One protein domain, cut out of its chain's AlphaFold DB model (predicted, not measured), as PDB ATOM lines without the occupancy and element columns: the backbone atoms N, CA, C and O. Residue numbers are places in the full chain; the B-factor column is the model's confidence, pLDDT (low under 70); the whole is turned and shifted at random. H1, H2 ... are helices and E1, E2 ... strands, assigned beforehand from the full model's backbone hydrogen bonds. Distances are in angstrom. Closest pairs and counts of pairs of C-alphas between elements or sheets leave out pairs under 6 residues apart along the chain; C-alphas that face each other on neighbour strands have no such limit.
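This is residues 9 to 75 of the 161 residues of the protein "HTH_10 domain-containing protein" of Haloarcula sp. MD-130 (UniProt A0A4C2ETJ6). This is a loose, drawn-out arrangement of two strand hairpins and two helices: the hairpin E1 and E2 makes one end of the long axis, the hairpin E3 and E4 lies in the middle with H1 over one face of it, and H2 makes the other end, packing on H1. The link from E2 to H1, residues 25 to 31, joins the first hairpin to the rest. Along the 67 printed residues you meet E1, E2, H1, E3, E4 and H2, two named helices and four named strands, with each hairpin a separate antiparallel sheet of two strands. The class is mixed, helices and strands; the whole is loose, with a radius of gyration of the C-alphas of 13.6 A, and elongated, spanning 39 by 25 by 20 A.

Find C-alpha 9 at (116.215, 243.099, 105.625); from there strand E1 runs through residues 9 to 15, 17.3 A. Strand E2 follows at residues 18 to 24, 19.1 A long. Go on to helix H1, residues 32 to 38, whose first C-alpha is at (130.972, 244.105, 110.266) and which measures 9.9 A. Strand E3, residues 42 to 48, covers 17.8 A, and strand E4, residues 53 to 58, covers 16.6 A. Helix H2, residues 62 to 74, is 18.3 A long and ends at C-alpha 74, (136.880, 234.019, 113.567).

Look first at the hairpin E1 and E2, antiparallel at 155 degrees between directions, where N 10 and O 22 are within hydrogen-bond range at 2.8 A and N 20 and O 13 at 2.7 A. E2 and E3 are near each other, with 6 pairs of C-alphas within 10 A. In the hairpin E3 and E4, antiparallel at 165 degrees, find N 44 and O 56 at 2.8 A and N 54 and O 47 at 2.8 A, both within hydrogen-bond range. The closest C-alphas of H1 and E3 are those of Cys 33 and Val 43, 6.6 A apart; those of H1 and E4 are Cys 33 and Val 55, 7.8 A. H2 touches H1 with residues 68 to 72 alone, closest at the C-alphas of Ile 36 and Ile 68, 6.4 A, at a steep tilt of 48 degrees, opposite ways. E1 and H2 are apart, as are E3 and H2. In H1 and H2 every O i to N i+4 pair is within hydrogen-bond range.

The two C-alphas farthest apart are those of Asp 16 and Pro 63, 39.5 A. The printed part has no cut; the link from E2 to H1 is short, and the other links are tight. The mean pLDDT of the printed part is 77.4, and 19 residues are under 70, among them residues 16 to 19 and 21 to 30.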
ATOM      1  N   VAL A   9     115.794 242.330 106.794       66.06
ATOM      2  CA  VAL A   9     116.215 243.099 105.625       66.06
ATOM      3  C   VAL A   9     114.961 243.742 105.060       66.06
ATOM      4  O   VAL A   9     114.132 243.062 104.455       66.06
ATOM      5  N   ASP A  10     114.816 245.043 105.269       71.12
ATOM      6  CA  ASP A  10     113.671 245.807 104.793       71.12
ATOM      7  C   ASP A  10     114.064 246.560 103.525       71.12
ATOM      8  O   ASP A  10     115.010 247.341 103.509       71.12
ATOM      9  N   HIS A  11     113.347 246.333 102.427       72.44
ATOM     10  CA  HIS A  11     113.550 247.108 101.209       72.44
ATOM     11  C   HIS A  11     112.946 248.508 101.387       72.44
ATOM     12  O   HIS A  11     111.725 248.662 101.410       72.44
ATOM     13  N   ILE A  12     113.792 249.531 101.494       81.31
ATOM     14  CA  ILE A  12     113.372 250.914 101.761       81.31
ATOM     15  C   ILE A  12     113.043 251.656 100.476       81.31
ATOM     16  O   ILE A  12     112.059 252.393 100.416       81.31
ATOM     17  N   PHE A  13     113.867 251.489  99.445       74.94
ATOM     18  CA  PHE A  13     113.758 252.303  98.244       74.94
ATOM     19  C   PHE A  13     114.360 251.589  97.038       74.94
ATOM     20  O   PHE A  13     115.365 250.903  97.165       74.94
ATOM     21  N   ALA A  14     113.770 251.776  95.862       69.50
ATOM     22  CA  ALA A  14     114.372 251.363  94.599       69.50
ATOM     23  C   ALA A  14     114.490 252.585  93.693       69.50
ATOM     24  O   ALA A  14     113.527 253.339  93.541       69.50
ATOM     25  N   TYR A  15     115.659 252.771  93.089       71.56
ATOM     26  CA  TYR A  15     115.862 253.757  92.034       71.56
ATOM     27  C   TYR A  15     116.805 253.196  90.978       71.56
ATOM     28  O   TYR A  15     117.860 252.648  91.294       71.56
ATOM     29  N   ASP A  16     116.409 253.343  89.714       67.00
ATOM     30  CA  ASP A  16     117.065 252.666  88.591       67.00
ATOM     31  C   ASP A  16     117.120 251.135  88.833       67.00
ATOM     32  O   ASP A  16     116.136 250.558  89.300       67.00
ATOM     33  N   GLN A  17     118.253 250.472  88.571       57.25
ATOM     34  CA  GLN A  17     118.499 249.064  88.924       57.25
ATOM     35  C   GLN A  17     119.026 248.855  90.360       57.25
ATOM     36  O   GLN A  17     119.493 247.766  90.697       57.25
ATOM     37  N   ARG A  18     119.026 249.889  91.214       53.59
ATOM     38  CA  ARG A  18     119.565 249.804  92.579       53.59
ATOM     39  C   ARG A  18     118.447 249.691  93.602       53.59
ATOM     40  O   ARG A  18     117.493 250.468  93.603       53.59
ATOM     41  N   HIS A  19     118.625 248.752  94.520       64.56
ATOM     42  CA  HIS A  19     117.730 248.512  95.642       64.56
ATOM     43  C   HIS A  19     118.439 248.904  96.938       64.56
ATOM     44  O   HIS A  19     119.557 248.467  97.202       64.56
ATOM     45  N   VAL A  20     117.800 249.761  97.728       71.69
ATOM     46  CA  VAL A  20     118.268 250.197  99.043       71.69
ATOM     47  C   VAL A  20     117.557 249.363 100.088       71.69
ATOM     48  O   VAL A  20     116.328 249.403 100.205       71.69
ATOM     49  N   PHE A  21     118.343 248.639 100.872       68.12
ATOM     50  CA  PHE A  21     117.856 247.834 101.976       68.12
ATOM     51  C   PHE A  21     118.304 248.454 103.298       68.12
ATOM     52  O   PHE A  21     119.456 248.858 103.446       68.12
ATOM     53  N   GLN A  22     117.398 248.519 104.264       69.81
ATOM     54  CA  GLN A  22     117.720 248.753 105.660       69.81
ATOM     55  C   GLN A  22     117.894 247.400 106.330       69.81
ATOM     56  O   GLN A  22     117.007 246.550 106.285       69.81
ATOM     57  N   LEU A  23     119.045 247.214 106.963       68.56
ATOM     58  CA  LEU A  23     119.281 246.068 107.820       68.56
ATOM     59  C   LEU A  23     118.963 246.476 109.257       68.56
ATOM     60  O   LEU A  23     119.670 247.304 109.835       68.56
ATOM     61  N   SER A  24     117.909 245.904 109.830       63.53
ATOM     62  CA  SER A  24     117.610 246.058 111.251       63.53
ATOM     63  C   SER A  24     118.168 244.852 112.001       63.53
ATOM     64  O   SER A  24     117.876 243.697 111.678       63.53
ATOM     65  N   ARG A  25     118.998 245.125 113.007       63.47
ATOM     66  CA  ARG A  25     119.580 244.124 113.908       63.47
ATOM     67  C   ARG A  25     119.431 244.584 115.351       63.47
ATOM     68  O   ARG A  25     119.392 245.790 115.605       63.47
ATOM     69  N   ALA A  26     119.355 243.639 116.286       60.59
ATOM     70  CA  ALA A  26     119.436 244.002 117.695       60.59
ATOM     71  C   ALA A  26     120.842 244.551 117.988       60.59
ATOM     72  O   ALA A  26     121.830 244.086 117.409       60.59
ATOM     73  N   ALA A  27     120.928 245.550 118.867       53.06
ATOM     74  CA  ALA A  27     122.215 246.004 119.383       53.06
ATOM     75  C   ALA A  27     122.988 244.792 119.935       53.06
ATOM     76  O   ALA A  27     122.375 243.884 120.495       53.06
ATOM     77  N   GLU A  28     124.309 244.763 119.743       59.38
ATOM     78  CA  GLU A  28     125.200 243.677 120.194       59.38
ATOM     79  C   GLU A  28     125.110 242.352 119.400       59.38
ATOM     80  O   GLU A  28     125.828 241.408 119.720       59.38
ATOM     81  N   GLN A  29     124.318 242.270 118.317       64.12
ATOM     82  CA  GLN A  29     124.364 241.122 117.384       64.12
ATOM     83  C   GLN A  29     125.583 241.128 116.442       64.12
ATOM     84  O   GLN A  29     125.742 240.188 115.668       64.12
ATOM     85  N   GLY A  30     126.433 242.158 116.520       66.69
ATOM     86  CA  GLY A  30     127.676 242.266 115.763       66.69
ATOM     87  C   GLY A  30     127.448 242.718 114.322       66.69
ATOM     88  O   GLY A  30     126.941 241.986 113.477       66.69
ATOM     89  N   CYS A  31     127.839 243.951 114.013       77.88
ATOM     90  CA  CYS A  31     128.019 244.385 112.632       77.88
ATOM     91  C   CYS A  31     129.463 244.237 112.191       77.88
ATOM     92  O   CYS A  31     130.367 244.620 112.932       77.88
ATOM     93  N   VAL A  32     129.674 243.896 110.921       82.31
ATOM     94  CA  VAL A  32     130.972 244.105 110.266       82.31
ATOM     95  C   VAL A  32     131.454 245.557 110.437       82.31
ATOM     96  O   VAL A  32     132.605 245.767 110.807       82.31
ATOM     97  N   CYS A  33     130.583 246.560 110.265       83.69
ATOM     98  CA  CYS A  33     130.937 247.973 110.463       83.69
ATOM     99  C   CYS A  33     131.341 248.295 111.905       83.69
ATOM    100  O   CYS A  33     132.323 248.988 112.101       83.69
ATOM    101  N   GLU A  34     130.630 247.765 112.903       84.19
ATOM    102  CA  GLU A  34     130.924 248.027 114.324       84.19
ATOM    103  C   GLU A  34     132.304 247.485 114.701       84.19
ATOM    104  O   GLU A  34     133.021 248.112 115.470       84.19
ATOM    105  N   ARG A  35     132.708 246.345 114.130       85.19
ATOM    106  CA  ARG A  35     134.036 245.754 114.360       85.19
ATOM    107  C   ARG A  35     135.141 246.546 113.669       85.19
ATOM    108  O   ARG A  35     136.187 246.786 114.263       85.19
ATOM    109  N   ILE A  36     134.889 246.993 112.438       87.88
ATOM    110  CA  ILE A  36     135.800 247.886 111.709       87.88
ATOM    111  C   ILE A  36     135.972 249.207 112.478       87.88
ATOM    112  O   ILE A  36     137.096 249.661 112.681       87.88
ATOM    113  N   GLU A  37     134.880 249.793 112.965       85.94
ATOM    114  CA  GLU A  37     134.888 251.032 113.752       85.94
ATOM    115  C   GLU A  37     135.537 250.843 115.131       85.94
ATOM    116  O   GLU A  37     136.271 251.718 115.588       85.94
ATOM    117  N   ALA A  38     135.344 249.687 115.777       86.12
ATOM    118  CA  ALA A  38     136.004 249.343 117.038       86.12
ATOM    119  C   ALA A  38     137.531 249.230 116.895       86.12
ATOM    120  O   ALA A  38     138.255 249.507 117.850       86.12
ATOM    121  N   ALA A  39     138.020 248.882 115.702       85.88
ATOM    122  CA  ALA A  39     139.438 248.920 115.348       85.88
ATOM    123  C   ALA A  39     139.934 250.330 114.955       85.88
ATOM    124  O   ALA A  39     141.070 250.482 114.514       85.88
ATOM    125  N   GLY A  40     139.099 251.367 115.094       84.19
ATOM    126  CA  GLY A  40     139.452 252.761 114.806       84.19
ATOM    127  C   GLY A  40     139.385 253.149 113.327       84.19
ATOM    128  O   GLY A  40     139.833 254.235 112.964       84.19
ATOM    129  N   CYS A  41     138.834 252.288 112.468       87.50
ATOM    130  CA  CYS A  41     138.721 252.541 111.033       87.50
ATOM    131  C   CYS A  41     137.390 253.216 110.670       87.50
ATOM    132  O   CYS A  41     136.372 253.029 111.333       87.50
ATOM    133  N   VAL A  42     137.379 253.976 109.570       83.56
ATOM    134  CA  VAL A  42     136.167 254.636 109.057       83.56
ATOM    135  C   VAL A  42     135.603 253.840 107.889       83.56
ATOM    136  O   VAL A  42     136.284 253.649 106.878       83.56
ATOM    137  N   VAL A  43     134.345 253.414 108.002       83.69
ATOM    138  CA  VAL A  43     133.607 252.795 106.894       83.69
ATOM    139  C   VAL A  43     133.167 253.881 105.912       83.69
ATOM    140  O   VAL A  43     132.478 254.826 106.284       83.69
ATOM    141  N   GLN A  44     133.572 253.749 104.651       79.94
ATOM    142  CA  GLN A  44     133.216 254.683 103.578       79.94
ATOM    143  C   GLN A  44     131.978 254.228 102.812       79.94
ATOM    144  O   GLN A  44     131.124 255.040 102.463       79.94
ATOM    145  N   GLU A  45     131.888 252.929 102.540       76.75
ATOM    146  CA  GLU A  45     130.791 252.353 101.777       76.75
ATOM    147  C   GLU A  45     130.425 250.986 102.342       76.75
ATOM    148  O   GLU A  45     131.287 250.162 102.659       76.75
ATOM    149  N   PHE A  46     129.123 250.753 102.444       79.81
ATOM    150  CA  PHE A  46     128.544 249.479 102.827       79.81
ATOM    151  C   PHE A  46     127.500 249.105 101.785       79.81
ATOM    152  O   PHE A  46     126.546 249.848 101.550       79.81
ATOM    153  N   SER A  47     127.677 247.946 101.165       75.50
ATOM    154  CA  SER A  47     126.722 247.401 100.210       75.50
ATOM    155  C   SER A  47     126.532 245.911 100.450       75.50
ATOM    156  O   SER A  47     127.419 245.224 100.958       75.50
ATOM    157  N   ALA A  48     125.356 245.413 100.097       72.75
ATOM    158  CA  ALA A  48     125.027 244.002 100.172       72.75
ATOM    159  C   ALA A  48     124.302 243.593  98.892       72.75
ATOM    160  O   ALA A  48     123.441 244.326  98.399       72.75
ATOM    161  N   ASP A  49     124.653 242.425  98.372       68.38
ATOM    162  CA  ASP A  49     123.842 241.693  97.408       68.38
ATOM    163  C   ASP A  49     123.251 240.439  98.078       68.38
ATOM    164  O   ASP A  49     123.342 240.257  99.293       68.38
ATOM    165  N   THR A  50     122.584 239.582  97.303       65.69
ATOM    166  CA  THR A  50     121.958 238.356  97.825       65.69
ATOM    167  C   THR A  50     122.950 237.324  98.364       65.69
ATOM    168  O   THR A  50     122.526 236.410  99.067       65.69
ATOM    169  N   GLU A  51     124.239 237.428  98.034       71.62
ATOM    170  CA  GLU A  51     125.258 236.421  98.350       71.62
ATOM    171  C   GLU A  51     126.373 236.943  99.262       71.62
ATOM    172  O   GLU A  51     127.024 236.157  99.952       71.62
ATOM    173  N   SER A  52     126.635 238.249  99.258       75.56
ATOM    174  CA  SER A  52     127.785 238.834  99.934       75.56
ATOM    175  C   SER A  52     127.554 240.265 100.406       75.56
ATOM    176  O   SER A  52     126.807 241.046  99.819       75.56
ATOM    177  N   ILE A  53     128.268 240.613 101.474       80.75
ATOM    178  CA  ILE A  53     128.416 241.984 101.953       80.75
ATOM    179  C   ILE A  53     129.780 242.492 101.489       80.75
ATOM    180  O   ILE A  53     130.794 241.801 101.618       80.75
ATOM    181  N   VAL A  54     129.806 243.705 100.947       82.50
ATOM    182  CA  VAL A  54     131.024 244.396 100.528       82.50
ATOM    183  C   VAL A  54     131.141 245.684 101.327       82.50
ATOM    184  O   VAL A  54     130.279 246.561 101.246       82.50
ATOM    185  N   VAL A  55     132.229 245.783 102.089       83.94
ATOM    186  CA  VAL A  55     132.551 246.956 102.902       83.94
ATOM    187  C   VAL A  55     133.851 247.570 102.411       83.94
ATOM    188  O   VAL A  55     134.854 246.870 102.259       83.94
ATOM    189  N   THR A  56     133.823 248.878 102.192       86.12
ATOM    190  CA  THR A  56     134.997 249.697 101.886       86.12
ATOM    191  C   THR A  56     135.290 250.565 103.101       86.12
ATOM    192  O   THR A  56     134.410 251.277 103.583       86.12
ATOM    193  N   PHE A  57     136.517 250.511 103.605       86.31
ATOM    194  CA  PHE A  57     136.955 251.295 104.755       86.31
ATOM    195  C   PHE A  57     138.410 251.724 104.589       86.31
ATOM    196  O   PHE A  57     139.165 251.111 103.831       86.31
ATOM    197  N   LEU A  58     138.785 252.783 105.300       83.56
ATOM    198  CA  LEU A  58     140.164 253.256 105.364       83.56
ATOM    199  C   LEU A  58     140.864 252.640 106.567       83.56
ATOM    200  O   LEU A  58     140.295 252.589 107.657       83.56
ATOM    201  N   VAL A  59     142.103 252.213 106.356       86.69
ATOM    202  CA  VAL A  59     142.969 251.645 107.382       86.69
ATOM    203  C   VAL A  59     144.320 252.340 107.321       86.69
ATOM    204  O   VAL A  59     144.832 252.597 106.233       86.69
ATOM    205  N   GLU A  60     144.876 252.671 108.482       81.88
ATOM    206  CA  GLU A  60     146.155 253.378 108.569       81.88
ATOM    207  C   GLU A  60     147.332 252.468 108.198       81.88
ATOM    208  O   GLU A  60     148.282 252.905 107.553       81.88
ATOM    209  N   ASP A  61     147.258 251.181 108.559       84.25
ATOM    210  CA  ASP A  61     148.342 250.239 108.320       84.25
ATOM    211  C   ASP A  61     147.903 248.777 108.099       84.25
ATOM    212  O   ASP A  61     146.787 248.329 108.382       84.25
ATOM    213  N   MET A  62     148.834 247.992 107.555       85.62
ATOM    214  CA  MET A  62     148.632 246.566 107.292       85.62
ATOM    215  C   MET A  62     148.421 245.705 108.552       85.62
ATOM    216  O   MET A  62     147.664 244.736 108.465       85.62
ATOM    217  N   PRO A  63     149.091 245.947 109.698       90.00
ATOM    218  CA  PRO A  63     148.770 245.279 110.961       90.00
ATOM    219  C   PRO A  63     147.292 245.393 111.349       90.00
ATOM    220  O   PRO A  63     146.648 244.357 111.516       90.00
ATOM    221  N   THR A  64     146.743 246.606 111.369       89.88
ATOM    222  CA  THR A  64     145.340 246.871 111.719       89.88
ATOM    223  C   THR A  64     144.392 246.153 110.757       89.88
ATOM    224  O   THR A  64     143.451 245.482 111.180       89.88
ATOM    225  N   LEU A  65     144.685 246.179 109.449       90.25
ATOM    226  CA  LEU A  65     143.899 245.437 108.456       90.25
ATOM    227  C   LEU A  65     143.877 243.932 108.748       90.25
ATOM    228  O   LEU A  65     142.838 243.282 108.623       90.25
ATOM    229  N   ARG A  66     145.028 243.351 109.106       89.31
ATOM    230  CA  ARG A  66     145.116 241.917 109.411       89.31
ATOM    231  C   ARG A  66     144.325 241.561 110.659       89.31
ATOM    232  O   ARG A  66     143.701 240.504 110.654       89.31
ATOM    233  N   GLU A  67     144.337 242.413 111.680       90.06
ATOM    234  CA  GLU A  67     143.542 242.222 112.897       90.06
ATOM    235  C   GLU A  67     142.047 242.218 112.579       90.06
ATOM    236  O   GLU A  67     141.368 241.249 112.909       90.06
ATOM    237  N   ILE A  68     141.565 243.209 111.822       89.56
ATOM    238  CA  ILE A  68     140.166 243.282 111.372       89.56
ATOM    239  C   ILE A  68     139.781 242.036 110.564       89.56
ATOM    240  O   ILE A  68     138.763 241.400 110.830       89.56
ATOM    241  N   VAL A  69     140.594 241.637 109.579       89.31
ATOM    242  CA  VAL A  69     140.299 240.454 108.750       89.31
ATOM    243  C   VAL A  69     140.315 239.166 109.578       89.31
ATOM    244  O   VAL A  69     139.525 238.261 109.307       89.31
ATOM    245  N   ALA A  70     141.217 239.045 110.553       88.00
ATOM    246  CA  ALA A  70     141.291 237.878 111.427       88.00
ATOM    247  C   ALA A  70     140.076 237.797 112.357       88.00
ATOM    248  O   ALA A  70     139.495 236.720 112.499       88.00
ATOM    249  N   ASP A  71     139.675 238.935 112.921       86.19
ATOM    250  CA  ASP A  71     138.491 239.065 113.759       86.19
ATOM    251  C   ASP A  71     137.240 238.637 112.977       86.19
ATOM    252  O   ASP A  71     136.579 237.666 113.355       86.19
ATOM    253  N   LEU A  72     137.006 239.223 111.799       84.88
ATOM    254  CA  LEU A  72     135.872 238.876 110.931       84.88
ATOM    255  C   LEU A  72     135.848 237.388 110.525       84.88
ATOM    256  O   LEU A  72     134.788 236.769 110.474       84.88
ATOM    257  N   LYS A  73     137.009 236.766 110.279       84.25
ATOM    258  CA  LYS A  73     137.084 235.327 109.956       84.25
ATOM    259  C   LYS A  73     136.782 234.412 111.140       84.25
ATOM    260  O   LYS A  73     136.365 233.273 110.923       84.25
ATOM    261  N   SER A  74     137.026 234.860 112.370       81.19
ATOM    262  CA  SER A  74     136.880 234.019 113.567       81.19
ATOM    263  C   SER A  74     135.431 233.585 113.834       81.19
ATOM    264  O   SER A  74     135.211 232.558 114.472       81.19
ATOM    265  N   GLU A  75     134.453 234.291 113.263       68.94
ATOM    266  CA  GLU A  75     133.021 233.989 113.394       68.94
ATOM    267  C   GLU A  75     132.475 233.056 112.300       68.94
ATOM    268  O   GLU A  75     131.284 232.752 112.264       68.94
TER     269      GLU A  75